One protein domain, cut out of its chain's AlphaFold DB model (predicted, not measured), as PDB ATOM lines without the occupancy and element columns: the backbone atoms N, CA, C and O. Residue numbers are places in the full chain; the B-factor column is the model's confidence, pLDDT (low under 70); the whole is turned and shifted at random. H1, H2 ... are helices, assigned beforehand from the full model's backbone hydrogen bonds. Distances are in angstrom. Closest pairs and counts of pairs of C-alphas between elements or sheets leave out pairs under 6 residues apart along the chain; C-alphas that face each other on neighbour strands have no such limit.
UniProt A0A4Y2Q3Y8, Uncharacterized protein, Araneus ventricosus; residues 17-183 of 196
ATOM      1  N   GLY A  17      13.423   8.766 -48.397       52.78
ATOM      2  CA  GLY A  17      14.501   8.472 -47.452       52.78
ATOM      3  C   GLY A  17      14.048   7.580 -46.295       52.78
ATOM      4  O   GLY A  17      14.714   6.593 -45.990       52.78
ATOM      5  N   GLU A  18      12.889   7.857 -45.693       62.44
ATOM      6  CA  GLU A  18      12.332   7.011 -44.628       62.44
ATOM      7  C   GLU A  18      11.951   5.615 -45.124       62.44
ATOM      8  O   GLU A  18      12.276   4.625 -44.469       62.44
ATOM      9  N   ARG A  19      11.324   5.508 -46.301       63.06
ATOM     10  CA  ARG A  19      10.954   4.208 -46.881       63.06
ATOM     11  C   ARG A  19      12.177   3.371 -47.248       63.06
ATOM     12  O   ARG A  19      12.192   2.171 -46.987       63.06
ATOM     13  N   VAL A  20      13.210   3.997 -47.810       64.81
ATOM     14  CA  VAL A  20      14.485   3.339 -48.125       64.81
ATOM     15  C   VAL A  20      15.178   2.884 -46.840       64.81
ATOM     16  O   VAL A  20      15.604   1.736 -46.755       64.81
ATOM     17  N   MET A  21      15.223   3.725 -45.805       63.44
ATOM     18  CA  MET A  21      15.822   3.361 -44.517       63.44
ATOM     19  C   MET A  21      15.059   2.236 -43.808       63.44
ATOM     20  O   MET A  21      15.688   1.334 -43.256       63.44
ATOM     21  N   GLN A  22      13.725   2.235 -43.857       65.25
ATOM     22  CA  GLN A  22      12.901   1.141 -43.334       65.25
ATOM     23  C   GLN A  22      13.131  -0.166 -44.100       65.25
ATOM     24  O   GLN A  22      13.266  -1.216 -43.475       65.25
ATOM     25  N   ALA A  23      13.233  -0.108 -45.431       65.44
ATOM     26  CA  ALA A  23      13.539  -1.277 -46.253       65.44
ATOM     27  C   ALA A  23      14.931  -1.845 -45.932       65.44
ATOM     28  O   ALA A  23      15.063  -3.041 -45.679       65.44
ATOM     29  N   VAL A  24      15.955  -0.989 -45.842       68.75
ATOM     30  CA  VAL A  24      17.320  -1.385 -45.451       68.75
ATOM     31  C   VAL A  24      17.342  -1.985 -44.043       68.75
ATOM     32  O   VAL A  24      17.993  -3.005 -43.816       68.75
ATOM     33  N   HIS A  25      16.607  -1.400 -43.094       70.81
ATOM     34  CA  HIS A  25      16.507  -1.927 -41.735       70.81
ATOM     35  C   HIS A  25      15.804  -3.294 -41.695       70.81
ATOM     36  O   HIS A  25      16.267  -4.201 -41.007       70.81
ATOM     37  N   GLY A  26      14.731  -3.469 -42.472       69.50
ATOM     38  CA  GLY A  26      14.031  -4.747 -42.616       69.50
ATOM     39  C   GLY A  26      14.925  -5.843 -43.197       69.50
ATOM     40  O   GLY A  26      14.989  -6.940 -42.644       69.50
ATOM     41  N   LEU A  27      15.680  -5.529 -44.253       68.62
ATOM     42  CA  LEU A  27      16.631  -6.453 -44.878       68.62
ATOM     43  C   LEU A  27      17.759  -6.845 -43.921       68.62
ATOM     44  O   LEU A  27      18.083  -8.027 -43.796       68.62
ATOM     45  N   ARG A  28      18.326  -5.875 -43.194       67.50
ATOM     46  CA  ARG A  28      19.335  -6.149 -42.167       67.50
ATOM     47  C   ARG A  28      18.773  -7.064 -41.083       67.50
ATOM     48  O   ARG A  28      19.391  -8.077 -40.792       67.50
ATOM     49  N   ASN A  29      17.590  -6.765 -40.548       68.25
ATOM     50  CA  ASN A  29      16.956  -7.593 -39.520       68.25
ATOM     51  C   ASN A  29      16.681  -9.023 -40.002       68.25
ATOM     52  O   ASN A  29      16.806  -9.958 -39.213       68.25
ATOM     53  N   ALA A  30      16.318  -9.212 -41.273       66.12
ATOM     54  CA  ALA A  30      16.149 -10.542 -41.853       66.12
ATOM     55  C   ALA A  30      17.478 -11.314 -41.870       66.12
ATOM     56  O   ALA A  30      17.542 -12.447 -41.395       66.12
ATOM     57  N   ALA A  31      18.560 -10.679 -42.319       65.81
ATOM     58  CA  ALA A  31      19.870 -11.315 -42.335       65.81
ATOM     59  C   ALA A  31      20.414 -11.577 -40.917       65.81
ATOM     60  O   ALA A  31      20.922 -12.660 -40.643       65.81
ATOM     61  N   SER A  32      20.253 -10.643 -39.976       66.25
ATOM     62  CA  SER A  32      20.623 -10.833 -38.566       66.25
ATOM     63  C   SER A  32      19.870 -12.002 -37.926       66.25
ATOM     64  O   SER A  32      20.462 -12.795 -37.193       66.25
ATOM     65  N   GLN A  33      18.571 -12.143 -38.212       67.88
ATOM     66  CA  GLN A  33      17.782 -13.291 -37.755       67.88
ATOM     67  C   GLN A  33      18.293 -14.596 -38.356       67.88
ATOM     68  O   GLN A  33      18.450 -15.572 -37.623       67.88
ATOM     69  N   TRP A  34      18.647 -14.596 -39.644       71.25
ATOM     70  CA  TRP A  34      19.262 -15.752 -40.290       71.25
ATOM     71  C   TRP A  34      20.544 -16.186 -39.563       71.25
ATOM     72  O   TRP A  34      20.674 -17.353 -39.191       71.25
ATOM     73  N   TYR A  35      21.461 -15.262 -39.270       69.19
ATOM     74  CA  TYR A  35      22.692 -15.578 -38.534       69.19
ATOM     75  C   TYR A  35      22.428 -16.093 -37.121       69.19
ATOM     76  O   TYR A  35      23.074 -17.045 -36.671       69.19
ATOM     77  N   ARG A  36      21.453 -15.499 -36.431       67.12
ATOM     78  CA  ARG A  36      21.072 -15.900 -35.079       67.12
ATOM     79  C   ARG A  36      20.494 -17.312 -35.048       67.12
ATOM     80  O   ARG A  36      20.880 -18.082 -34.176       67.12
ATOM     81  N   TRP A  37      19.619 -17.657 -35.992       67.94
ATOM     82  CA  TRP A  37      19.010 -18.987 -36.074       67.94
ATOM     83  C   TRP A  37      19.976 -20.070 -36.547       67.94
ATOM     84  O   TRP A  37      19.833 -21.215 -36.137       67.94
ATOM     85  N   ASN A  38      20.956 -19.728 -37.386       66.12
ATOM     86  CA  ASN A  38      21.849 -20.728 -37.972       66.12
ATOM     87  C   ASN A  38      23.163 -20.920 -37.201       66.12
ATOM     88  O   ASN A  38      23.723 -22.012 -37.239       66.12
ATOM     89  N   LEU A  39      23.696 -19.886 -36.543       67.88
ATOM     90  CA  LEU A  39      25.043 -19.937 -35.956       67.88
ATOM     91  C   LEU A  39      25.156 -19.320 -34.553       67.88
ATOM     92  O   LEU A  39      26.215 -19.441 -33.931       67.88
ATOM     93  N   GLU A  40      24.090 -18.693 -34.041       66.06
ATOM     94  CA  GLU A  40      24.098 -17.883 -32.808       66.06
ATOM     95  C   GLU A  40      25.157 -16.762 -32.829       66.06
ATOM     96  O   GLU A  40      25.661 -16.345 -31.787       66.06
ATOM     97  N   LEU A  41      25.527 -16.281 -34.020       65.44
ATOM     98  CA  LEU A  41      26.507 -15.205 -34.167       65.44
ATOM     99  C   LEU A  41      25.894 -13.848 -33.823       65.44
ATOM    100  O   LEU A  41      24.695 -13.618 -34.002       65.44
ATOM    101  N   THR A  42      26.738 -12.929 -33.347       57.22
ATOM    102  CA  THR A  42      26.335 -11.537 -33.154       57.22
ATOM    103  C   THR A  42      26.446 -10.758 -34.460       57.22
ATOM    104  O   THR A  42      27.251 -11.081 -35.332       57.22
ATOM    105  N   ASP A  43      25.662  -9.687 -34.586       56.88
ATOM    106  CA  ASP A  43      25.579  -8.860 -35.800       56.88
ATOM    107  C   ASP A  43      26.939  -8.299 -36.260       56.88
ATOM    108  O   ASP A  43      27.128  -7.993 -37.432       56.88
ATOM    109  N   ARG A  44      27.906  -8.168 -35.340       55.91
ATOM    110  CA  ARG A  44      29.247  -7.636 -35.631       55.91
ATOM    111  C   ARG A  44      30.159  -8.631 -36.346       55.91
ATOM    112  O   ARG A  44      31.123  -8.202 -36.970       55.91
ATOM    113  N   ASP A  45      29.838  -9.917 -36.279       62.41
ATOM    114  CA  ASP A  45      30.658 -11.001 -36.829       62.41
ATOM    115  C   ASP A  45      30.139 -11.476 -38.200       62.41
ATOM    116  O   ASP A  45      30.656 -12.428 -38.788       62.41
ATOM    117  N   CYS A  46      29.091 -10.822 -38.712       64.44
ATOM    118  CA  CYS A  46      28.337 -11.247 -39.883       64.44
ATOM    119  C   CYS A  46      28.767 -10.474 -41.137       64.44
ATOM    120  O   CYS A  46      28.703  -9.247 -41.185       64.44
ATOM    121  N   VAL A  47      29.158 -11.200 -42.189       71.50
ATOM    122  CA  VAL A  47      29.408 -10.621 -43.517       71.50
ATOM    123  C   VAL A  47      28.189 -10.857 -44.397       71.50
ATOM    124  O   VAL A  47      27.942 -11.978 -44.829       71.50
ATOM    125  N   TYR A  48      27.442  -9.796 -44.690       75.06
ATOM    126  CA  TYR A  48      26.243  -9.890 -45.517       75.06
ATOM    127  C   TYR A  48      26.590  -9.981 -46.999       75.06
ATOM    128  O   TYR A  48      27.278  -9.118 -47.547       75.06
ATOM    129  N   TYR A  49      26.047 -11.000 -47.653       79.50
ATOM    130  CA  TYR A  49      26.084 -11.137 -49.101       79.50
ATOM    131  C   TYR A  49      24.703 -10.804 -49.650       79.50
ATOM    132  O   TYR A  49      23.697 -11.253 -49.108       79.50
ATOM    133  N   TRP A  50      24.665 -10.011 -50.716       77.00
ATOM    134  CA  TRP A  50      23.432  -9.571 -51.362       77.00
ATOM    135  C   TRP A  50      23.444  -9.986 -52.828       77.00
ATOM    136  O   TRP A  50      24.492  -9.952 -53.481       77.00
ATOM    137  N   LYS A  51      22.278 -10.363 -53.346       78.06
ATOM    138  CA  LYS A  51      22.041 -10.550 -54.777       78.06
ATOM    139  C   LYS A  51      21.769  -9.200 -55.447       78.06
ATOM    140  O   LYS A  51      21.499  -8.199 -54.784       78.06
ATOM    141  N   TYR A  52      21.808  -9.177 -56.780       75.00
ATOM    142  CA  TYR A  52      21.541  -7.966 -57.570       75.00
ATOM    143  C   TYR A  52      20.120  -7.411 -57.393       75.00
ATOM    144  O   TYR A  52      19.909  -6.219 -57.584       75.00
ATOM    145  N   ASP A  53      19.162  -8.255 -57.008       76.00
ATOM    146  CA  ASP A  53      17.780  -7.866 -56.703       76.00
ATOM    147  C   ASP A  53      17.601  -7.298 -55.278       76.00
ATOM    148  O   ASP A  53      16.488  -6.954 -54.884       76.00
ATOM    149  N   GLY A  54      18.685  -7.188 -54.501       69.56
ATOM    150  CA  GLY A  54      18.669  -6.676 -53.131       69.56
ATOM    151  C   GLY A  54      18.282  -7.707 -52.067       69.56
ATOM    152  O   GLY A  54      18.177  -7.348 -50.896       69.56
ATOM    153  N   THR A  55      18.087  -8.978 -52.432       73.50
ATOM    154  CA  THR A  55      17.822 -10.059 -51.469       73.50
ATOM    155  C   THR A  55      19.110 -10.609 -50.854       73.50
ATOM    156  O   THR A  55      20.196 -10.495 -51.429       73.50
ATOM    157  N   PHE A  56      19.011 -11.191 -49.657       74.81
ATOM    158  CA  PHE A  56      20.150 -11.811 -48.981       74.81
ATOM    159  C   PHE A  56      20.590 -13.083 -49.721       74.81
ATOM    160  O   PHE A  56      19.786 -13.939 -50.087       74.81
ATOM    161  N   ASP A  57      21.892 -13.227 -49.941       80.31
ATOM    162  CA  ASP A  57      22.479 -14.417 -50.545       80.31
ATOM    163  C   ASP A  57      22.970 -15.378 -49.457       80.31
ATOM    164  O   ASP A  57      24.162 -15.461 -49.141       80.31
ATOM    165  N   GLY A  58      22.026 -16.122 -48.877       76.94
ATOM    166  CA  GLY A  58      22.328 -17.113 -47.843       76.94
ATOM    167  C   GLY A  58      23.242 -18.244 -48.320       76.94
ATOM    168  O   GLY A  58      23.996 -18.795 -47.518       76.94
ATOM    169  N   VAL A  59      23.240 -18.570 -49.621       79.12
ATOM    170  CA  VAL A  59      24.121 -19.607 -50.187       79.12
ATOM    171  C   VAL A  59      25.562 -19.121 -50.163       79.12
ATOM    172  O   VAL A  59      26.429 -19.800 -49.610       79.12
ATOM    173  N   LYS A  60      25.816 -17.925 -50.698       83.25
ATOM    174  CA  LYS A  60      27.156 -17.333 -50.709       83.25
ATOM    175  C   LYS A  60      27.662 -17.045 -49.299       83.25
ATOM    176  O   LYS A  60      28.820 -17.333 -49.004       83.25
ATOM    177  N   ALA A  61      26.793 -16.557 -48.413       83.88
ATOM    178  CA  ALA A  61      27.116 -16.396 -46.998       83.88
ATOM    179  C   ALA A  61      27.555 -17.724 -46.376       83.88
ATOM    180  O   ALA A  61      28.625 -17.809 -45.775       83.88
ATOM    181  N   THR A  62      26.777 -18.784 -46.592       84.19
ATOM    182  CA  THR A  62      27.074 -20.113 -46.059       84.19
ATOM    183  C   THR A  62      28.390 -20.669 -46.586       84.19
ATOM    184  O   THR A  62      29.203 -21.121 -45.786       84.19
ATOM    185  N   GLN A  63      28.649 -20.578 -47.894       86.81
ATOM    186  CA  GLN A  63      29.908 -21.026 -48.502       86.81
ATOM    187  C   GLN A  63      31.144 -20.398 -47.845       86.81
ATOM    188  O   GLN A  63      32.176 -21.051 -47.731       86.81
ATOM    189  N   GLN A  64      31.048 -19.152 -47.385       87.75
ATOM    190  CA  GLN A  64      32.147 -18.474 -46.697       87.75
ATOM    191  C   GLN A  64      32.224 -18.865 -45.217       87.75
ATOM    192  O   GLN A  64      33.309 -19.087 -44.681       87.75
ATOM    193  N   LEU A  65      31.078 -19.014 -44.553       86.38
ATOM    194  CA  LEU A  65      31.010 -19.379 -43.136       86.38
ATOM    195  C   LEU A  65      31.529 -20.796 -42.873       86.38
ATOM    196  O   LEU A  65      32.235 -21.010 -41.890       86.38
ATOM    197  N   VAL A  66      31.255 -21.758 -43.758       89.75
ATOM    198  CA  VAL A  66      31.749 -23.140 -43.602       89.75
ATOM    199  C   VAL A  66      33.275 -23.251 -43.711       89.75
ATOM    200  O   VAL A  66      33.850 -24.233 -43.246       89.75
ATOM    201  N   LEU A  67      33.940 -22.243 -44.283       89.94
ATOM    202  CA  LEU A  67      35.400 -22.154 -44.378       89.94
ATOM    203  C   LEU A  67      36.032 -21.396 -43.198       89.94
ATOM    204  O   LEU A  67      37.248 -21.430 -43.022       89.94
ATOM    205  N   ASN A  68      35.233 -20.715 -42.375       87.81
ATOM    206  CA  ASN A  68      35.738 -19.895 -41.281       87.81
ATOM    207  C   ASN A  68      36.091 -20.755 -40.056       87.81
ATOM    208  O   ASN A  68      35.226 -21.083 -39.247       87.81
ATOM    209  N   ALA A  69      37.376 -21.066 -39.881       87.25
ATOM    210  CA  ALA A  69      37.872 -21.896 -38.779       87.25
ATOM    211  C   ALA A  69      37.581 -21.344 -37.364       87.25
ATOM    212  O   ALA A  69      37.637 -22.108 -36.404       87.25
ATOM    213  N   ASN A  70      37.228 -20.059 -37.224       86.06
ATOM    214  CA  ASN A  70      36.812 -19.481 -35.939       86.06
ATOM    215  C   ASN A  70      35.417 -19.954 -35.501       86.06
ATOM    216  O   ASN A  70      35.052 -19.817 -34.335       86.06
ATOM    217  N   ILE A  71      34.626 -20.498 -36.429       84.81
ATOM    218  CA  ILE A  71      33.328 -21.097 -36.136       84.81
ATOM    219  C   ILE A  71      33.549 -22.556 -35.733       84.81
ATOM    220  O   ILE A  71      34.265 -23.314 -36.395       84.81
ATOM    221  N   GLU A  72      32.893 -22.952 -34.644       87.38
ATOM    222  CA  GLU A  72      32.923 -24.319 -34.133       87.38
ATOM    223  C   GLU A  72      32.540 -25.324 -35.236       87.38
ATOM    224  O   GLU A  72      31.610 -25.109 -36.018       87.38
ATOM    225  N   ILE A  73      33.318 -26.401 -35.352       90.06
ATOM    226  CA  ILE A  73      33.274 -27.293 -36.517       90.06
ATOM    227  C   ILE A  73      31.916 -27.973 -36.693       90.06
ATOM    228  O   ILE A  73      31.473 -28.132 -37.829       90.06
ATOM    229  N   ARG A  74      31.206 -28.303 -35.605       87.94
ATOM    230  CA  ARG A  74      29.862 -28.888 -35.695       87.94
ATOM    231  C   ARG A  74      28.855 -27.883 -36.230       87.94
ATOM    232  O   ARG A  74      28.043 -28.254 -37.072       87.94
ATOM    233  N   LYS A  75      28.939 -26.610 -35.825       86.56
ATOM    234  CA  LYS A  75      28.132 -25.530 -36.422       86.56
ATOM    235  C   LYS A  75      28.416 -25.378 -37.920       86.56
ATOM    236  O   LYS A  75      27.478 -25.299 -38.711       86.56
ATOM    237  N   ARG A  76      29.691 -25.412 -38.332       90.56
ATOM    238  CA  ARG A  76      30.068 -25.394 -39.762       90.56
ATOM    239  C   ARG A  76      29.505 -26.597 -40.517       90.56
ATOM    240  O   ARG A  76      28.952 -26.425 -41.598       90.56
ATOM    241  N   PHE A  77      29.610 -27.793 -39.942       90.88
ATOM    242  CA  PHE A  77      29.096 -29.028 -40.531       90.88
ATOM    243  C   PHE A  77      27.573 -29.000 -40.676       90.88
ATOM    244  O   PHE A  77      27.062 -29.218 -41.770       90.88
ATOM    245  N   ALA A  78      26.851 -28.637 -39.614       86.75
ATOM    246  CA  ALA A  78      25.401 -28.476 -39.632       86.75
ATOM    247  C   ALA A  78      24.949 -27.510 -40.734       86.75
ATOM    248  O   ALA A  78      24.045 -27.822 -41.511       86.75
ATOM    249  N   LEU A  79      25.629 -26.369 -40.851       85.69
ATOM    250  CA  LEU A  79      25.336 -25.380 -41.877       85.69
ATOM    251  C   LEU A  79      25.625 -25.913 -43.291       85.69
ATOM    252  O   LEU A  79      24.808 -25.740 -44.198       85.69
ATOM    253  N   ALA A  80      26.751 -26.605 -43.479       89.31
ATOM    254  CA  ALA A  80      27.092 -27.245 -44.745       89.31
ATOM    255  C   ALA A  80      26.040 -28.293 -45.144       89.31
ATOM    256  O   ALA A  80      25.628 -28.319 -46.302       89.31
ATOM    257  N   CYS A  81      25.560 -29.102 -44.193       87.62
ATOM    258  CA  CYS A  81      24.495 -30.086 -44.389       87.62
ATOM    259  C   CYS A  81      23.169 -29.431 -44.782       87.62
ATOM    260  O   CYS A  81      22.556 -29.854 -45.762       87.62
ATOM    261  N   LYS A  82      22.763 -28.371 -44.076       83.00
ATOM    262  CA  LYS A  82      21.554 -27.585 -44.372       83.00
ATOM    263  C   LYS A  82      21.537 -27.041 -45.802       83.00
ATOM    264  O   LYS A  82      20.495 -27.054 -46.455       83.00
ATOM    265  N   TYR A  83      22.697 -26.613 -46.294       81.94
ATOM    266  CA  TYR A  83      22.886 -26.075 -47.646       81.94
ATOM    267  C   TYR A  83      23.379 -27.100 -48.674       81.94
ATOM    268  O   TYR A  83      23.579 -26.754 -49.837       81.94
ATOM    269  N   CYS A  84      23.575 -28.355 -48.268       85.56
ATOM    270  CA  CYS A  84      24.052 -29.450 -49.116       85.56
ATOM    271  C   CYS A  84      25.343 -29.158 -49.882       85.56
ATOM    272  O   CYS A  84      25.509 -29.534 -51.046       85.56
ATOM    273  N   LEU A  85      26.296 -28.528 -49.199       88.25
ATOM    274  CA  LEU A  85      27.626 -28.256 -49.729       88.25
ATOM    275  C   LEU A  85      28.492 -29.523 -49.670       88.25
ATOM    276  O   LEU A  85      29.379 -29.625 -48.829       88.25
ATOM    277  N   LYS A  86      28.217 -30.501 -50.546       90.56
ATOM    278  CA  LYS A  86      28.804 -31.859 -50.513       90.56
ATOM    279  C   LYS A  86      30.307 -31.876 -50.217       90.56
ATOM    280  O   LYS A  86      30.739 -32.607 -49.336       90.56
ATOM    281  N   GLU A  87      31.099 -31.095 -50.944       92.00
ATOM    282  CA  GLU A  87      32.559 -31.072 -50.774       92.00
ATOM    283  C   GLU A  87      32.961 -30.584 -49.377       92.00
ATOM    284  O   GLU A  87      33.762 -31.228 -48.702       92.00
ATOM    285  N   ASN A  88      32.346 -29.499 -48.894       93.88
ATOM    286  CA  ASN A  88      32.563 -29.013 -47.534       93.88
ATOM    287  C   ASN A  88      32.104 -30.030 -46.485       93.88
ATOM    288  O   ASN A  88      32.798 -30.207 -45.493       93.88
ATOM    289  N   ILE A  89      30.975 -30.709 -46.701       94.25
ATOM    290  CA  ILE A  89      30.455 -31.736 -45.787       94.25
ATOM    291  C   ILE A  89      31.465 -32.872 -45.636       94.25
ATOM    292  O   ILE A  89      31.787 -33.236 -44.511       94.25
ATOM    293  N   LEU A  90      31.986 -33.404 -46.746       94.88
ATOM    294  CA  LEU A  90      32.960 -34.497 -46.716       94.88
ATOM    295  C   LEU A  90      34.259 -34.071 -46.023       94.88
ATOM    296  O   LEU A  90      34.742 -34.781 -45.148       94.88
ATOM    297  N   ASN A  91      34.778 -32.884 -46.347       95.69
ATOM    298  CA  ASN A  91      36.000 -32.369 -45.726       95.69
ATOM    299  C   ASN A  91      35.829 -32.144 -44.214       95.69
ATOM    300  O   ASN A  91      36.677 -32.553 -43.422       95.69
ATOM    301  N   LEU A  92      34.717 -31.521 -43.809       95.19
ATOM    302  CA  LEU A  92      34.393 -31.283 -42.401       95.19
ATOM    303  C   LEU A  92      34.167 -32.598 -41.653       95.19
ATOM    304  O   LEU A  92      34.615 -32.723 -40.520       95.19
ATOM    305  N   TRP A  93      33.516 -33.583 -42.278       94.81
ATOM    306  CA  TRP A  93      33.326 -34.910 -41.698       94.81
ATOM    307  C   TRP A  93      34.664 -35.580 -41.385       94.81
ATOM    308  O   TRP A  93      34.878 -35.995 -40.250       94.81
ATOM    309  N   THR A  94      35.599 -35.597 -42.339       94.75
ATOM    310  CA  THR A  94      36.943 -36.154 -42.127       94.75
ATOM    311  C   THR A  94      37.693 -35.440 -40.997       94.75
ATOM    312  O   THR A  94      38.307 -36.090 -40.153       94.75
ATOM    313  N   GLU A  95      37.624 -34.106 -40.928       94.75
ATOM    314  CA  GLU A  95      38.232 -33.325 -39.837       94.75
ATOM    315  C   GLU A  95      37.569 -33.631 -38.477       94.75
ATOM    316  O   GLU A  95      38.239 -33.735 -37.442       94.75
ATOM    317  N   MET A  96      36.249 -33.823 -38.456       93.69
ATOM    318  CA  MET A  96      35.500 -34.195 -37.256       93.69
ATOM    319  C   MET A  96      35.805 -35.617 -36.788       93.69
ATOM    320  O   MET A  96      35.947 -35.822 -35.583       93.69
ATOM    321  N   GLU A  97      35.939 -36.580 -37.699       92.25
ATOM    322  CA  GLU A  97      36.371 -37.946 -37.386       92.25
ATOM    323  C   GLU A  97      37.774 -37.950 -36.785       92.25
ATOM    324  O   GLU A  97      37.977 -38.505 -35.707       92.25
ATOM    325  N   ALA A  98      38.718 -37.250 -37.420       93.00
ATOM    326  CA  ALA A  98      40.090 -37.141 -36.935       93.00
ATOM    327  C   ALA A  98      40.185 -36.485 -35.546       93.00
ATOM    328  O   ALA A  98      41.082 -36.802 -34.768       93.00
ATOM    329  N   SER A  99      39.260 -35.577 -35.221       91.25
ATOM    330  CA  SER A  99      39.217 -34.870 -33.934       91.25
ATOM    331  C   SER A  99      38.265 -35.482 -32.899       91.25
ATOM    332  O   SER A  99      38.121 -34.921 -31.812       91.25
ATOM    333  N   GLY A 100      37.605 -36.607 -33.207       88.25
ATOM    334  CA  GLY A 100      36.657 -37.276 -32.305       88.25
ATOM    335  C   GLY A 100      35.357 -36.501 -32.053       88.25
ATOM    336  O   GLY A 100      34.644 -36.769 -31.092       88.25
ATOM    337  N   LYS A 101      35.012 -35.519 -32.893       86.38
ATOM    338  CA  LYS A 101      33.865 -34.615 -32.688       86.38
ATOM    339  C   LYS A 101      32.557 -35.119 -33.306       86.38
ATOM    340  O   LYS A 101      31.646 -34.317 -33.519       86.38
ATOM    341  N   THR A 102      32.411 -36.420 -33.534       84.56
ATOM    342  CA  THR A 102      31.273 -37.027 -34.254       84.56
ATOM    343  C   THR A 102      30.061 -37.392 -33.385       84.56
ATOM    344  O   THR A 102      29.029 -37.813 -33.905       84.56
ATOM    345  N   GLU A 103      30.151 -37.210 -32.066       78.81
ATOM    346  CA  GLU A 103      29.065 -37.525 -31.128       78.81
ATOM    347  C   GLU A 103      27.847 -36.592 -31.266       78.81
ATOM    348  O   GLU A 103      27.996 -35.389 -31.497       78.81
ATOM    349  N   ASN A 104      26.644 -37.131 -31.032       72.38
ATOM    350  CA  ASN A 104      25.371 -36.394 -30.960       72.38
ATOM    351  C   ASN A 104      24.998 -35.582 -32.218       72.38
ATOM    352  O   ASN A 104      24.250 -34.613 -32.127       72.38
ATOM    353  N   LEU A 105      25.487 -35.963 -33.402       69.06
ATOM    354  CA  LEU A 105      25.118 -35.307 -34.669       69.06
ATOM    355  C   LEU A 105      23.744 -35.734 -35.203       69.06
ATOM    356  O   LEU A 105      23.179 -35.078 -36.072       69.06
ATOM    357  N   GLU A 106      23.196 -36.815 -34.656       61.81
ATOM    358  CA  GLU A 106      21.922 -37.424 -35.047       61.81
ATOM    359  C   GLU A 106      20.720 -36.816 -34.298       61.81
ATOM    360  O   GLU A 106      19.679 -37.449 -34.141       61.81
ATOM    361  N   THR A 107      20.838 -35.580 -33.802       61.66
ATOM    362  CA  THR A 107      19.723 -34.913 -33.118       61.66
ATOM    363  C   THR A 107      18.574 -34.615 -34.087       61.66
ATOM    364  O   THR A 107      18.832 -34.124 -35.191       61.66
ATOM    365  N   PRO A 108      17.304 -34.782 -33.669       51.88
ATOM    366  CA  PRO A 108      16.135 -34.582 -34.532       51.88
ATOM    367  C   PRO A 108      15.994 -33.150 -35.074       51.88
ATOM    368  O   PRO A 108      15.338 -32.938 -36.088       51.88
ATOM    369  N   PHE A 109      16.648 -32.168 -34.445       57.22
ATOM    370  CA  PHE A 109      16.664 -30.772 -34.891       57.22
ATOM    371  C   PHE A 109      17.597 -30.503 -36.082       57.22
ATOM    372  O   PHE A 109      17.604 -29.396 -36.607       57.22
ATOM    373  N   ASN A 110      18.383 -31.492 -36.520       70.56
ATOM    374  CA  ASN A 110      19.296 -31.367 -37.653       70.56
ATOM    375  C   ASN A 110      19.113 -32.533 -38.632       70.56
ATOM    376  O   ASN A 110      20.026 -33.317 -38.898       70.56
ATOM    377  N   SER A 111      17.893 -32.653 -39.154       76.00
ATOM    378  CA  SER A 111      17.480 -33.710 -40.087       76.00
ATOM    379  C   SER A 111      18.415 -33.844 -41.291       76.00
ATOM    380  O   SER A 111      18.721 -34.961 -41.710       76.00
ATOM    381  N   MET A 112      18.951 -32.729 -41.796       82.75
ATOM    382  CA  MET A 112      19.938 -32.767 -42.873       82.75
ATOM    383  C   MET A 112      21.298 -33.305 -42.439       82.75
ATOM    384  O   MET A 112      21.883 -34.089 -43.184       82.75
ATOM    385  N   ALA A 113      21.816 -32.935 -41.265       85.38
ATOM    386  CA  ALA A 113      23.042 -33.560 -40.770       85.38
ATOM    387  C   ALA A 113      22.846 -35.061 -40.562       85.38
ATOM    388  O   ALA A 113      23.694 -35.836 -40.989       85.38
ATOM    389  N   HIS A 114      21.708 -35.481 -40.008       84.19
ATOM    390  CA  HIS A 114      21.381 -36.897 -39.852       84.19
ATOM    391  C   HIS A 114      21.394 -37.643 -41.197       84.19
ATOM    392  O   HIS A 114      22.039 -38.686 -41.317       84.19
ATOM    393  N   PHE A 115      20.748 -37.087 -42.232       86.56
ATOM    394  CA  PHE A 115      20.811 -37.634 -43.591       86.56
ATOM    395  C   PHE A 115      22.257 -37.805 -44.071       86.56
ATOM    396  O   PHE A 115      22.635 -38.888 -44.519       86.56
ATOM    397  N   TRP A 116      23.071 -36.753 -43.964       90.50
ATOM    398  CA  TRP A 116      24.444 -36.769 -44.467       90.50
ATOM    399  C   TRP A 116      25.335 -37.744 -43.701       90.50
ATOM    400  O   TRP A 116      26.068 -38.499 -44.331       90.50
ATOM    401  N   VAL A 117      25.240 -37.783 -42.370       90.06
ATOM    402  CA  VAL A 117      25.979 -38.739 -41.530       90.06
ATOM    403  C   VAL A 117      25.653 -40.170 -41.939       90.06
ATOM    404  O   VAL A 117      26.567 -40.964 -42.154       90.06
ATOM    405  N   ARG A 118      24.365 -40.488 -42.107       88.19
ATOM    406  CA  ARG A 118      23.937 -41.814 -42.556       88.19
ATOM    407  C   ARG A 118      24.458 -42.130 -43.957       88.19
ATOM    408  O   ARG A 118      25.057 -43.178 -44.154       88.19
ATOM    409  N   TRP A 119      24.291 -41.215 -44.911       90.62
ATOM    410  CA  TRP A 119      24.737 -41.416 -46.293       90.62
ATOM    411  C   TRP A 119      26.252 -41.658 -46.398       90.62
ATOM    412  O   TRP A 119      26.681 -42.503 -47.182       90.62
ATOM    413  N   ILE A 120      27.047 -40.941 -45.593       91.50
ATOM    414  CA  ILE A 120      28.506 -41.094 -45.531       91.50
ATOM    415  C   ILE A 120      28.890 -42.430 -44.885       91.50
ATOM    416  O   ILE A 120      29.690 -43.163 -45.460       91.50
ATOM    417  N   ARG A 121      28.317 -42.766 -43.720       88.38
ATOM    418  CA  ARG A 121      28.629 -44.008 -42.987       88.38
ATOM    419  C   ARG A 121      28.211 -45.271 -43.728       88.38
ATOM    420  O   ARG A 121      28.911 -46.272 -43.651       88.38
ATOM    421  N   ASP A 122      27.097 -45.210 -44.450       87.75
ATOM    422  CA  ASP A 122      26.609 -46.322 -45.265       87.75
ATOM    423  C   ASP A 122      27.450 -46.507 -46.549       87.75
ATOM    424  O   ASP A 122      27.154 -47.397 -47.348       87.75
ATOM    425  N   GLU A 123      28.461 -45.650 -46.783       84.25
ATOM    426  CA  GLU A 123      29.272 -45.588 -48.008       84.25
ATOM    427  C   GLU A 123      28.401 -45.666 -49.270       84.25
ATOM    428  O   GLU A 123      28.684 -46.381 -50.241       84.25
ATOM    429  N   SER A 124      27.270 -44.955 -49.228       79.19
ATOM    430  CA  SER A 124      26.198 -45.180 -50.183       79.19
ATOM    431  C   SER A 124      26.656 -44.869 -51.604       79.19
ATOM    432  O   SER A 124      27.086 -43.764 -51.938       79.19
ATOM    433  N   ARG A 125      26.507 -45.862 -52.486       83.75
ATOM    434  CA  ARG A 125      26.770 -45.713 -53.927       83.75
ATOM    435  C   ARG A 125      25.661 -44.949 -54.646       83.75
ATOM    436  O   ARG A 125      25.838 -44.552 -55.796       83.75
ATOM    437  N   VAL A 126      24.519 -44.759 -53.985       84.94
ATOM    438  CA  VAL A 126      23.401 -43.995 -54.533       84.94
ATOM    439  C   VAL A 126      23.791 -42.518 -54.546       84.94
ATOM    440  O   VAL A 126      24.212 -41.991 -53.511       84.94
ATOM    441  N   PRO A 127      23.640 -41.809 -55.678       86.69
ATOM    442  CA  PRO A 127      23.876 -40.373 -55.721       86.69
ATOM    443  C   PRO A 127      23.087 -39.659 -54.619       86.69
ATOM    444  O   PRO A 127      21.868 -39.805 -54.537       86.69
ATOM    445  N   TRP A 128      23.768 -38.857 -53.794       84.81
ATOM    446  CA  TRP A 128      23.165 -38.211 -52.619       84.81
ATOM    447  C   TRP A 128      21.870 -37.448 -52.932       84.81
ATOM    448  O   TRP A 128      20.970 -37.418 -52.106       84.81
ATOM    449  N   ARG A 129      21.739 -36.870 -54.135       80.94
ATOM    450  CA  ARG A 129      20.522 -36.162 -54.569       80.94
ATOM    451  C   ARG A 129      19.301 -37.078 -54.623       80.94
ATOM    452  O   ARG A 129      18.220 -36.657 -54.233       80.94
ATOM    453  N   GLN A 130      19.481 -38.309 -55.098       79.44
ATOM    454  CA  GLN A 130      18.414 -39.302 -55.144       79.44
ATOM    455  C   GLN A 130      18.072 -39.778 -53.728       79.44
ATOM    456  O   GLN A 130      16.911 -39.734 -53.336       79.44
ATOM    457  N   ALA A 131      19.089 -40.133 -52.939       82.81
ATOM    458  CA  ALA A 131      18.895 -40.566 -51.556       82.81
ATOM    459  C   ALA A 131      18.222 -39.480 -50.695       82.81
ATOM    460  O   ALA A 131      17.388 -39.784 -49.850       82.81
ATOM    461  N   ALA A 132      18.554 -38.207 -50.922       78.44
ATOM    462  CA  ALA A 132      17.929 -37.089 -50.232       78.44
ATOM    463  C   ALA A 132      16.465 -36.903 -50.641       78.44
ATOM    464  O   ALA A 132      15.636 -36.609 -49.789       78.44
ATOM    465  N   ALA A 133      16.126 -37.085 -51.921       74.25
ATOM    466  CA  ALA A 133      14.738 -37.013 -52.371       74.25
ATOM    467  C   ALA A 133      13.872 -38.096 -51.704       74.25
ATOM    468  O   ALA A 133      12.763 -37.806 -51.256       74.25
ATOM    469  N   GLU A 134      14.397 -39.318 -51.584       77.00
ATOM    470  CA  GLU A 134      13.752 -40.423 -50.861       77.00
ATOM    471  C   GLU A 134      13.628 -40.109 -49.361       77.00
ATOM    472  O   GLU A 134      12.524 -40.135 -48.820       77.00
ATOM    473  N   PHE A 135      14.725 -39.692 -48.717       76.88
ATOM    474  CA  PHE A 135      14.744 -39.301 -47.304       76.88
ATOM    475  C   PHE A 135      13.707 -38.221 -46.981       76.88
ATOM    476  O   PHE A 135      12.992 -38.305 -45.986       76.88
ATOM    477  N   LEU A 136      13.607 -37.200 -47.829       69.88
ATOM    478  CA  LEU A 136      12.687 -36.095 -47.614       69.88
ATOM    479  C   LEU A 136      11.234 -36.483 -47.881       69.88
ATOM    480  O   LEU A 136      10.367 -35.990 -47.170       69.88
ATOM    481  N   ASN A 137      10.966 -37.366 -48.850       67.44
ATOM    482  CA  ASN A 137       9.622 -37.901 -49.096       67.44
ATOM    483  C   ASN A 137       9.090 -38.688 -47.893       67.44
ATOM    484  O   ASN A 137       7.905 -38.568 -47.575       67.44
ATOM    485  N   ASP A 138       9.959 -39.437 -47.218       66.62
ATOM    486  CA  ASP A 138       9.617 -40.185 -46.006       66.62
ATOM    487  C   ASP A 138       9.542 -39.276 -44.765       66.62
ATOM    488  O   ASP A 138       8.799 -39.559 -43.827       66.62
ATOM    489  N   SER A 139      10.273 -38.156 -44.763       61.12
ATOM    490  CA  SER A 139      10.383 -37.236 -43.621       61.12
ATOM    491  C   SER A 139       9.380 -36.070 -43.632       61.12
ATOM    492  O   SER A 139       9.496 -35.183 -42.784       61.12
ATOM    493  N   LEU A 140       8.395 -36.049 -44.543       54.56
ATOM    494  CA  LEU A 140       7.421 -34.948 -44.712       54.56
ATOM    495  C   LEU A 140       6.563 -34.623 -43.466       54.56
ATOM    496  O   LEU A 140       5.883 -33.597 -43.467       54.56
ATOM    497  N   ASP A 141       6.604 -35.453 -42.421       50.47
ATOM    498  CA  ASP A 141       5.922 -35.224 -41.136       50.47
ATOM    499  C   ASP A 141       6.806 -34.546 -40.064       50.47
ATOM    500  O   ASP A 141       6.311 -34.167 -39.001       50.47
ATOM    501  N   TYR A 142       8.104 -34.351 -40.327       49.78
ATOM    502  CA  TYR A 142       9.057 -33.754 -39.385       49.78
ATOM    503  C   TYR A 142       9.661 -32.449 -39.908       49.78
ATOM    504  O   TYR A 142       9.782 -32.237 -41.109       49.78
ATOM    505  N   TYR A 143      10.050 -31.570 -38.977       53.00
ATOM    506  CA  TYR A 143      10.757 -30.310 -39.228       53.00
ATOM    507  C   TYR A 143      12.036 -30.560 -40.045       53.00
ATOM    508  O   TYR A 143      13.106 -30.855 -39.505       53.00
ATOM    509  N   VAL A 144      11.933 -30.457 -41.368       56.22
ATOM    510  CA  VAL A 144      13.102 -30.508 -42.233       56.22
ATOM    511  C   VAL A 144      13.700 -29.104 -42.297       56.22
ATOM    512  O   VAL A 144      13.163 -28.231 -42.969       56.22
ATOM    513  N   ASP A 145      14.834 -28.888 -41.628       61.19
ATOM    514  CA  ASP A 145      15.611 -27.641 -41.724       61.19
ATOM    515  C   ASP A 145      16.519 -27.635 -42.975       61.19
ATOM    516  O   ASP A 145      17.643 -27.139 -42.960       61.19
ATOM    517  N   ALA A 146      16.064 -28.266 -44.063       61.50
ATOM    518  CA  ALA A 146      16.774 -28.323 -45.336       61.50
ATOM    519  C   ALA A 146      16.445 -27.087 -46.160       61.50
ATOM    520  O   ALA A 146      15.272 -26.784 -46.376       61.50
ATOM    521  N   ARG A 147      17.462 -26.415 -46.706       65.25
ATOM    522  CA  ARG A 147      17.208 -25.300 -47.615       65.25
ATOM    523  C   ARG A 147      16.860 -25.829 -48.999       65.25
ATOM    524  O   ARG A 147      17.695 -26.426 -49.686       65.25
ATOM    525  N   LEU A 148      15.625 -25.589 -49.421       60.12
ATOM    526  CA  LEU A 148      15.035 -26.160 -50.633       60.12
ATOM    527  C   LEU A 148      15.808 -25.785 -51.889       60.12
ATOM    528  O   LEU A 148      15.880 -26.575 -52.831       60.12
ATOM    529  N   SER A 149      16.413 -24.596 -51.897       60.53
ATOM    530  CA  SER A 149      17.175 -24.112 -53.049       60.53
ATOM    531  C   SER A 149      18.283 -25.058 -53.528       60.53
ATOM    532  O   SER A 149      18.582 -25.095 -54.721       60.53
ATOM    533  N   ALA A 150      18.835 -25.884 -52.636       60.91
ATOM    534  CA  ALA A 150      19.850 -26.869 -52.989       60.91
ATOM    535  C   ALA A 150      19.281 -28.127 -53.686       60.91
ATOM    536  O   ALA A 150      20.022 -28.851 -54.352       60.91
ATOM    537  N   PHE A 151      17.973 -28.382 -53.564       62.72
ATOM    538  CA  PHE A 151      17.322 -29.633 -53.976       62.72
ATOM    539  C   PHE A 151      16.284 -29.478 -55.077       62.72
ATOM    540  O   PHE A 151      16.149 -30.376 -55.907       62.72
ATOM    541  N   VAL A 152      15.568 -28.350 -55.114       63.41
ATOM    542  CA  VAL A 152      14.478 -28.085 -56.067       63.41
ATOM    543  C   VAL A 152      14.866 -28.367 -57.527       63.41
ATOM    544  O   VAL A 152      14.057 -28.986 -58.227       63.41
ATOM    545  N   PRO A 153      16.088 -28.038 -58.004       64.19
ATOM    546  CA  PRO A 153      16.489 -28.373 -59.372       64.19
ATOM    547  C   PRO A 153      16.512 -29.880 -59.671       64.19
ATOM    548  O   PRO A 153      16.352 -30.275 -60.822       64.19
ATOM    549  N   SER A 154      16.698 -30.720 -58.650       59.53
ATOM    550  CA  SER A 154      16.828 -32.177 -58.780       59.53
ATOM    551  C   SER A 154      15.501 -32.929 -58.640       59.53
ATOM    552  O   SER A 154      15.448 -34.113 -58.956       59.53
ATOM    553  N   LEU A 155      14.437 -32.259 -58.184       63.38
ATOM    554  CA  LEU A 155      13.105 -32.849 -58.027       63.38
ATOM    555  C   LEU A 155      12.328 -32.837 -59.350       63.38
ATOM    556  O   LEU A 155      12.425 -31.875 -60.128       63.38
ATOM    557  N   ARG A 156      11.492 -33.859 -59.573       64.19
ATOM    558  CA  ARG A 156      10.523 -33.891 -60.682       64.19
ATOM    559  C   ARG A 156       9.422 -32.842 -60.471       64.19
ATOM    560  O   ARG A 156       9.119 -32.503 -59.328       64.19
ATOM    561  N   PRO A 157       8.779 -32.324 -61.532       64.31
ATOM    562  CA  PRO A 157       7.735 -31.301 -61.403       64.31
ATOM    563  C   PRO A 157       6.585 -31.669 -60.448       64.31
ATOM    564  O   PRO A 157       6.059 -30.807 -59.742       64.31
ATOM    565  N   GLU A 158       6.198 -32.939 -60.401       61.41
ATOM    566  CA  GLU A 158       5.129 -33.465 -59.546       61.41
ATOM    567  C   GLU A 158       5.566 -33.516 -58.075       61.41
ATOM    568  O   GLU A 158       4.796 -33.166 -57.179       61.41
ATOM    569  N   GLU A 159       6.829 -33.872 -57.838       62.44
ATOM    570  CA  GLU A 159       7.458 -33.887 -56.516       62.44
ATOM    571  C   GLU A 159       7.618 -32.464 -55.987       62.44
ATOM    572  O   GLU A 159       7.274 -32.216 -54.836       62.44
ATOM    573  N   ARG A 160       8.017 -31.506 -56.842       65.44
ATOM    574  CA  ARG A 160       8.116 -30.076 -56.496       65.44
ATOM    575  C   ARG A 160       6.804 -29.543 -55.929       65.44
ATOM    576  O   ARG A 160       6.822 -28.860 -54.914       65.44
ATOM    577  N   LYS A 161       5.657 -29.874 -56.536       61.00
ATOM    578  CA  LYS A 161       4.339 -29.429 -56.044       61.00
ATOM    579  C   LYS A 161       4.010 -29.996 -54.665       61.00
ATOM    580  O   LYS A 161       3.543 -29.256 -53.806       61.00
ATOM    581  N   LYS A 162       4.261 -31.292 -54.451       59.41
ATOM    582  CA  LYS A 162       4.046 -31.948 -53.151       59.41
ATOM    583  C   LYS A 162       4.978 -31.368 -52.076       59.41
ATOM    584  O   LYS A 162       4.546 -31.180 -50.945       59.41
ATOM    585  N   PHE A 163       6.200 -31.008 -52.464       57.22
ATOM    586  CA  PHE A 163       7.214 -30.372 -51.620       57.22
ATOM    587  C   PHE A 163       6.899 -28.926 -51.235       57.22
ATOM    588  O   PHE A 163       7.153 -28.514 -50.113       57.22
ATOM    589  N   VAL A 164       6.338 -28.138 -52.153       56.44
ATOM    590  CA  VAL A 164       5.925 -26.751 -51.874       56.44
ATOM    591  C   VAL A 164       4.789 -26.712 -50.843       56.44
ATOM    592  O   VAL A 164       4.676 -25.764 -50.071       56.44
ATOM    593  N   LEU A 165       3.950 -27.751 -50.796       53.69
ATOM    594  CA  LEU A 165       2.828 -27.847 -49.860       53.69
ATOM    595  C   LEU A 165       3.242 -28.278 -48.442       53.69
ATOM    596  O   LEU A 165       2.507 -28.003 -47.495       53.69
ATOM    597  N   SER A 166       4.405 -28.913 -48.269       50.41
ATOM    598  CA  SER A 166       4.947 -29.293 -46.955       50.41
ATOM    599  C   SER A 166       5.753 -28.178 -46.273       50.41
ATOM    600  O   SER A 166       6.259 -28.368 -45.168       50.41
ATOM    601  N   LEU A 167       5.816 -26.985 -46.877       52.56
ATOM    602  CA  LEU A 167       6.542 -25.806 -46.388       52.56
ATOM    603  C   LEU A 167       5.840 -25.103 -45.225       52.56
ATOM    604  O   LEU A 167       5.475 -23.934 -45.314       52.56
ATOM    605  N   LYS A 168       5.661 -25.803 -44.105       46.97
ATOM    606  CA  LYS A 168       5.186 -25.186 -42.856       46.97
ATOM    607  C   LYS A 168       6.267 -24.352 -42.147       46.97
ATOM    608  O   LYS A 168       5.935 -23.629 -41.216       46.97
ATOM    609  N   SER A 169       7.529 -24.425 -42.587       47.75
ATOM    610  CA  SER A 169       8.687 -23.778 -41.944       47.75
ATOM    611  C   SER A 169       9.751 -23.253 -42.922       47.75
ATOM    612  O   SER A 169      10.912 -23.127 -42.544       47.75
ATOM    613  N   ALA A 170       9.397 -22.999 -44.185       50.59
ATOM    614  CA  ALA A 170      10.371 -22.572 -45.191       50.59
ATOM    615  C   ALA A 170      10.836 -21.124 -44.974       50.59
ATOM    616  O   ALA A 170      10.038 -20.255 -44.620       50.59
ATOM    617  N   ASP A 171      12.124 -20.868 -45.206       55.69
ATOM    618  CA  ASP A 171      12.695 -19.519 -45.164       55.69
ATOM    619  C   ASP A 171      12.204 -18.703 -46.381       55.69
ATOM    620  O   ASP A 171      11.808 -19.261 -47.408       55.69
ATOM    621  N   LEU A 172      12.225 -17.372 -46.302       53.19
ATOM    622  CA  LEU A 172      11.727 -16.480 -47.362       53.19
ATOM    623  C   LEU A 172      12.383 -16.774 -48.726       53.19
ATOM    624  O   LEU A 172      11.723 -16.731 -49.765       53.19
ATOM    625  N   ASP A 173      13.666 -17.140 -48.712       56.16
ATOM    626  CA  ASP A 173      14.431 -17.515 -49.903       56.16
ATOM    627  C   ASP A 173      13.893 -18.771 -50.606       56.16
ATOM    628  O   ASP A 173      13.974 -18.881 -51.831       56.16
ATOM    629  N   ASP A 174      13.317 -19.708 -49.853       57.69
ATOM    630  CA  ASP A 174      12.769 -20.953 -50.385       57.69
ATOM    631  C   ASP A 174      11.421 -20.716 -51.090       57.69
ATOM    632  O   ASP A 174      11.163 -21.298 -52.150       57.69
ATOM    633  N   TYR A 175      10.599 -19.791 -50.580       57.19
ATOM    634  CA  TYR A 175       9.384 -19.335 -51.269       57.19
ATOM    635  C   TYR A 175       9.708 -18.587 -52.567       57.19
ATOM    636  O   TYR A 175       9.068 -18.833 -53.593       57.19
ATOM    637  N   LEU A 176      10.721 -17.714 -52.548       58.22
ATOM    638  CA  LEU A 176      11.160 -16.971 -53.734       58.22
ATOM    639  C   LEU A 176      11.695 -17.905 -54.825       58.22
ATOM    640  O   LEU A 176      11.351 -17.741 -55.996       58.22
ATOM    641  N   LEU A 177      12.468 -18.935 -54.464       58.84
ATOM    642  CA  LEU A 177      12.950 -19.905 -55.450       58.84
ATOM    643  C   LEU A 177      11.809 -20.709 -56.086       58.84
ATOM    644  O   LEU A 177      11.824 -20.959 -57.291       58.84
ATOM    645  N   CYS A 178      10.793 -21.069 -55.301       56.91
ATOM    646  CA  CYS A 178       9.608 -21.746 -55.821       56.91
ATOM    647  C   CYS A 178       8.796 -20.851 -56.769       56.91
ATOM    648  O   CYS A 178       8.274 -21.352 -57.763       56.91
ATOM    649  N   LEU A 179       8.707 -19.545 -56.508       54.91
ATOM    650  CA  LEU A 179       8.054 -18.595 -57.415       54.91
ATOM    651  C   LEU A 179       8.789 -18.521 -58.762       54.91
ATOM    652  O   LEU A 179       8.178 -18.745 -59.807       54.91
ATOM    653  N   HIS A 180      10.111 -18.341 -58.745       58.12
ATOM    654  CA  HIS A 180      10.901 -18.218 -59.975       58.12
ATOM    655  C   HIS A 180      10.973 -19.515 -60.799       58.12
ATOM    656  O   HIS A 180      10.889 -19.460 -62.024       58.12
ATOM    657  N   CYS A 181      11.041 -20.692 -60.166       53.03
ATOM    658  CA  CYS A 181      11.017 -21.972 -60.887       53.03
ATOM    659  C   CYS A 181       9.662 -22.293 -61.548       53.03
ATOM    660  O   CYS A 181       9.607 -23.158 -62.423       53.03
ATOM    661  N   ASN A 182       8.568 -21.644 -61.136       47.66
ATOM    662  CA  ASN A 182       7.253 -21.814 -61.763       47.66
ATOM    663  C   ASN A 182       6.992 -20.799 -62.896       47.66
ATOM    664  O   ASN A 182       6.156 -21.071 -63.762       47.66
ATOM    665  N   ASP A 183       7.734 -19.689 -62.938       47.69
ATOM    666  CA  ASP A 183       7.578 -18.621 -63.937       47.69
ATOM    667  C   ASP A 183       8.276 -18.895 -65.283       47.69
ATOM    668  O   ASP A 183       7.929 -18.274 -66.291       47.69
TER     669      ASP A 183
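Overview. This is residues 17 to 183 of the 196 residues of an uncharacterized protein of Araneus ventricosus (UniProt A0A4Y2Q3Y8). Start at residue 17 and you meet one long helix, H1, whose first residues, 17 to 23, stick out as an arm from a helical body. In that body H3 is in the middle of one part, with H2 and H4 packed on it and H5 meeting it at a corner, the end of H3 near the beginning of H5; H6 packs on H5, and from there the chain folds back through a loosely packed second part with H7 and H8. The printed part has 167 residues with eight named helices, H1 to H8 in order, and no named strand; its class is all helix. It is compact, with a radius of gyration of the C-alphas of 16.7 A, and spans 56 by 42 by 25 A.

Arrangement. Begin with H1, residues 17 to 39, which is near H2, residues 58 to 65. H1 is close to but not clearly touching H3, residues 73 to 82; their closest C-alphas, Leu 39 and Lys 75, are 6.4 A apart. H3 is the hub, touching three helices. H2 and H3 form a helical hairpin at a shallow tilt of 23 degrees, opposite ways, with the C-alphas of Thr 62 and Leu 79 closest at 6.9 A. H3 and H4, residues 86 to 98, form another at 29 degrees, with the C-alphas of Ala 80 and Ile 89 closest at 5.7 A. H5, residues 111 to 121, touches H3 about perpendicular, at 78 degrees; look at the closest C-alphas, Cys 81 and Ala 113, 5.2 A apart. H6, residues 128 to 138, touches H5 at a steep tilt of 49 degrees, opposite ways, with the C-alphas of Phe 115 and Ala 132 closest at 7.3 A. The helix packing is part aligned, part crossed: two of these four touching pairs are at a shallow tilt. H7, residues 157 to 165, is near H6. H8, residues 172 to 183, is close to but not clearly touching H7; the closest C-alphas, Val 164 and Cys 178, are 7.4 A apart. In each of the eight helices every O i to N i+4 pair is within hydrogen-bond range.

Along the chain. Find C-alpha 17 at (14.501, 8.472, -47.452); from there H1 runs 32.4 A to C-alpha 39 at (25.043, -19.937, -35.956). H2 is 10.1 A long, H3 14.1 A, H4 18.4 A, H5 15.5 A, H6 15.2 A and H7 13.0 A. H8 runs 17.2 A and ends at C-alpha 183, at (7.578, -18.621, -63.937).

Size, cuts and confidence. The two C-alphas farthest apart, Gly 17 and Asp 122, are 56.2 A apart. The printed part has no cut. Look for long links at residues 40 to 57, 99 to 110 and 139 to 156. The mean pLDDT of the printed part is 72.9, and 82 residues are under 70, among them residues 136 to 183.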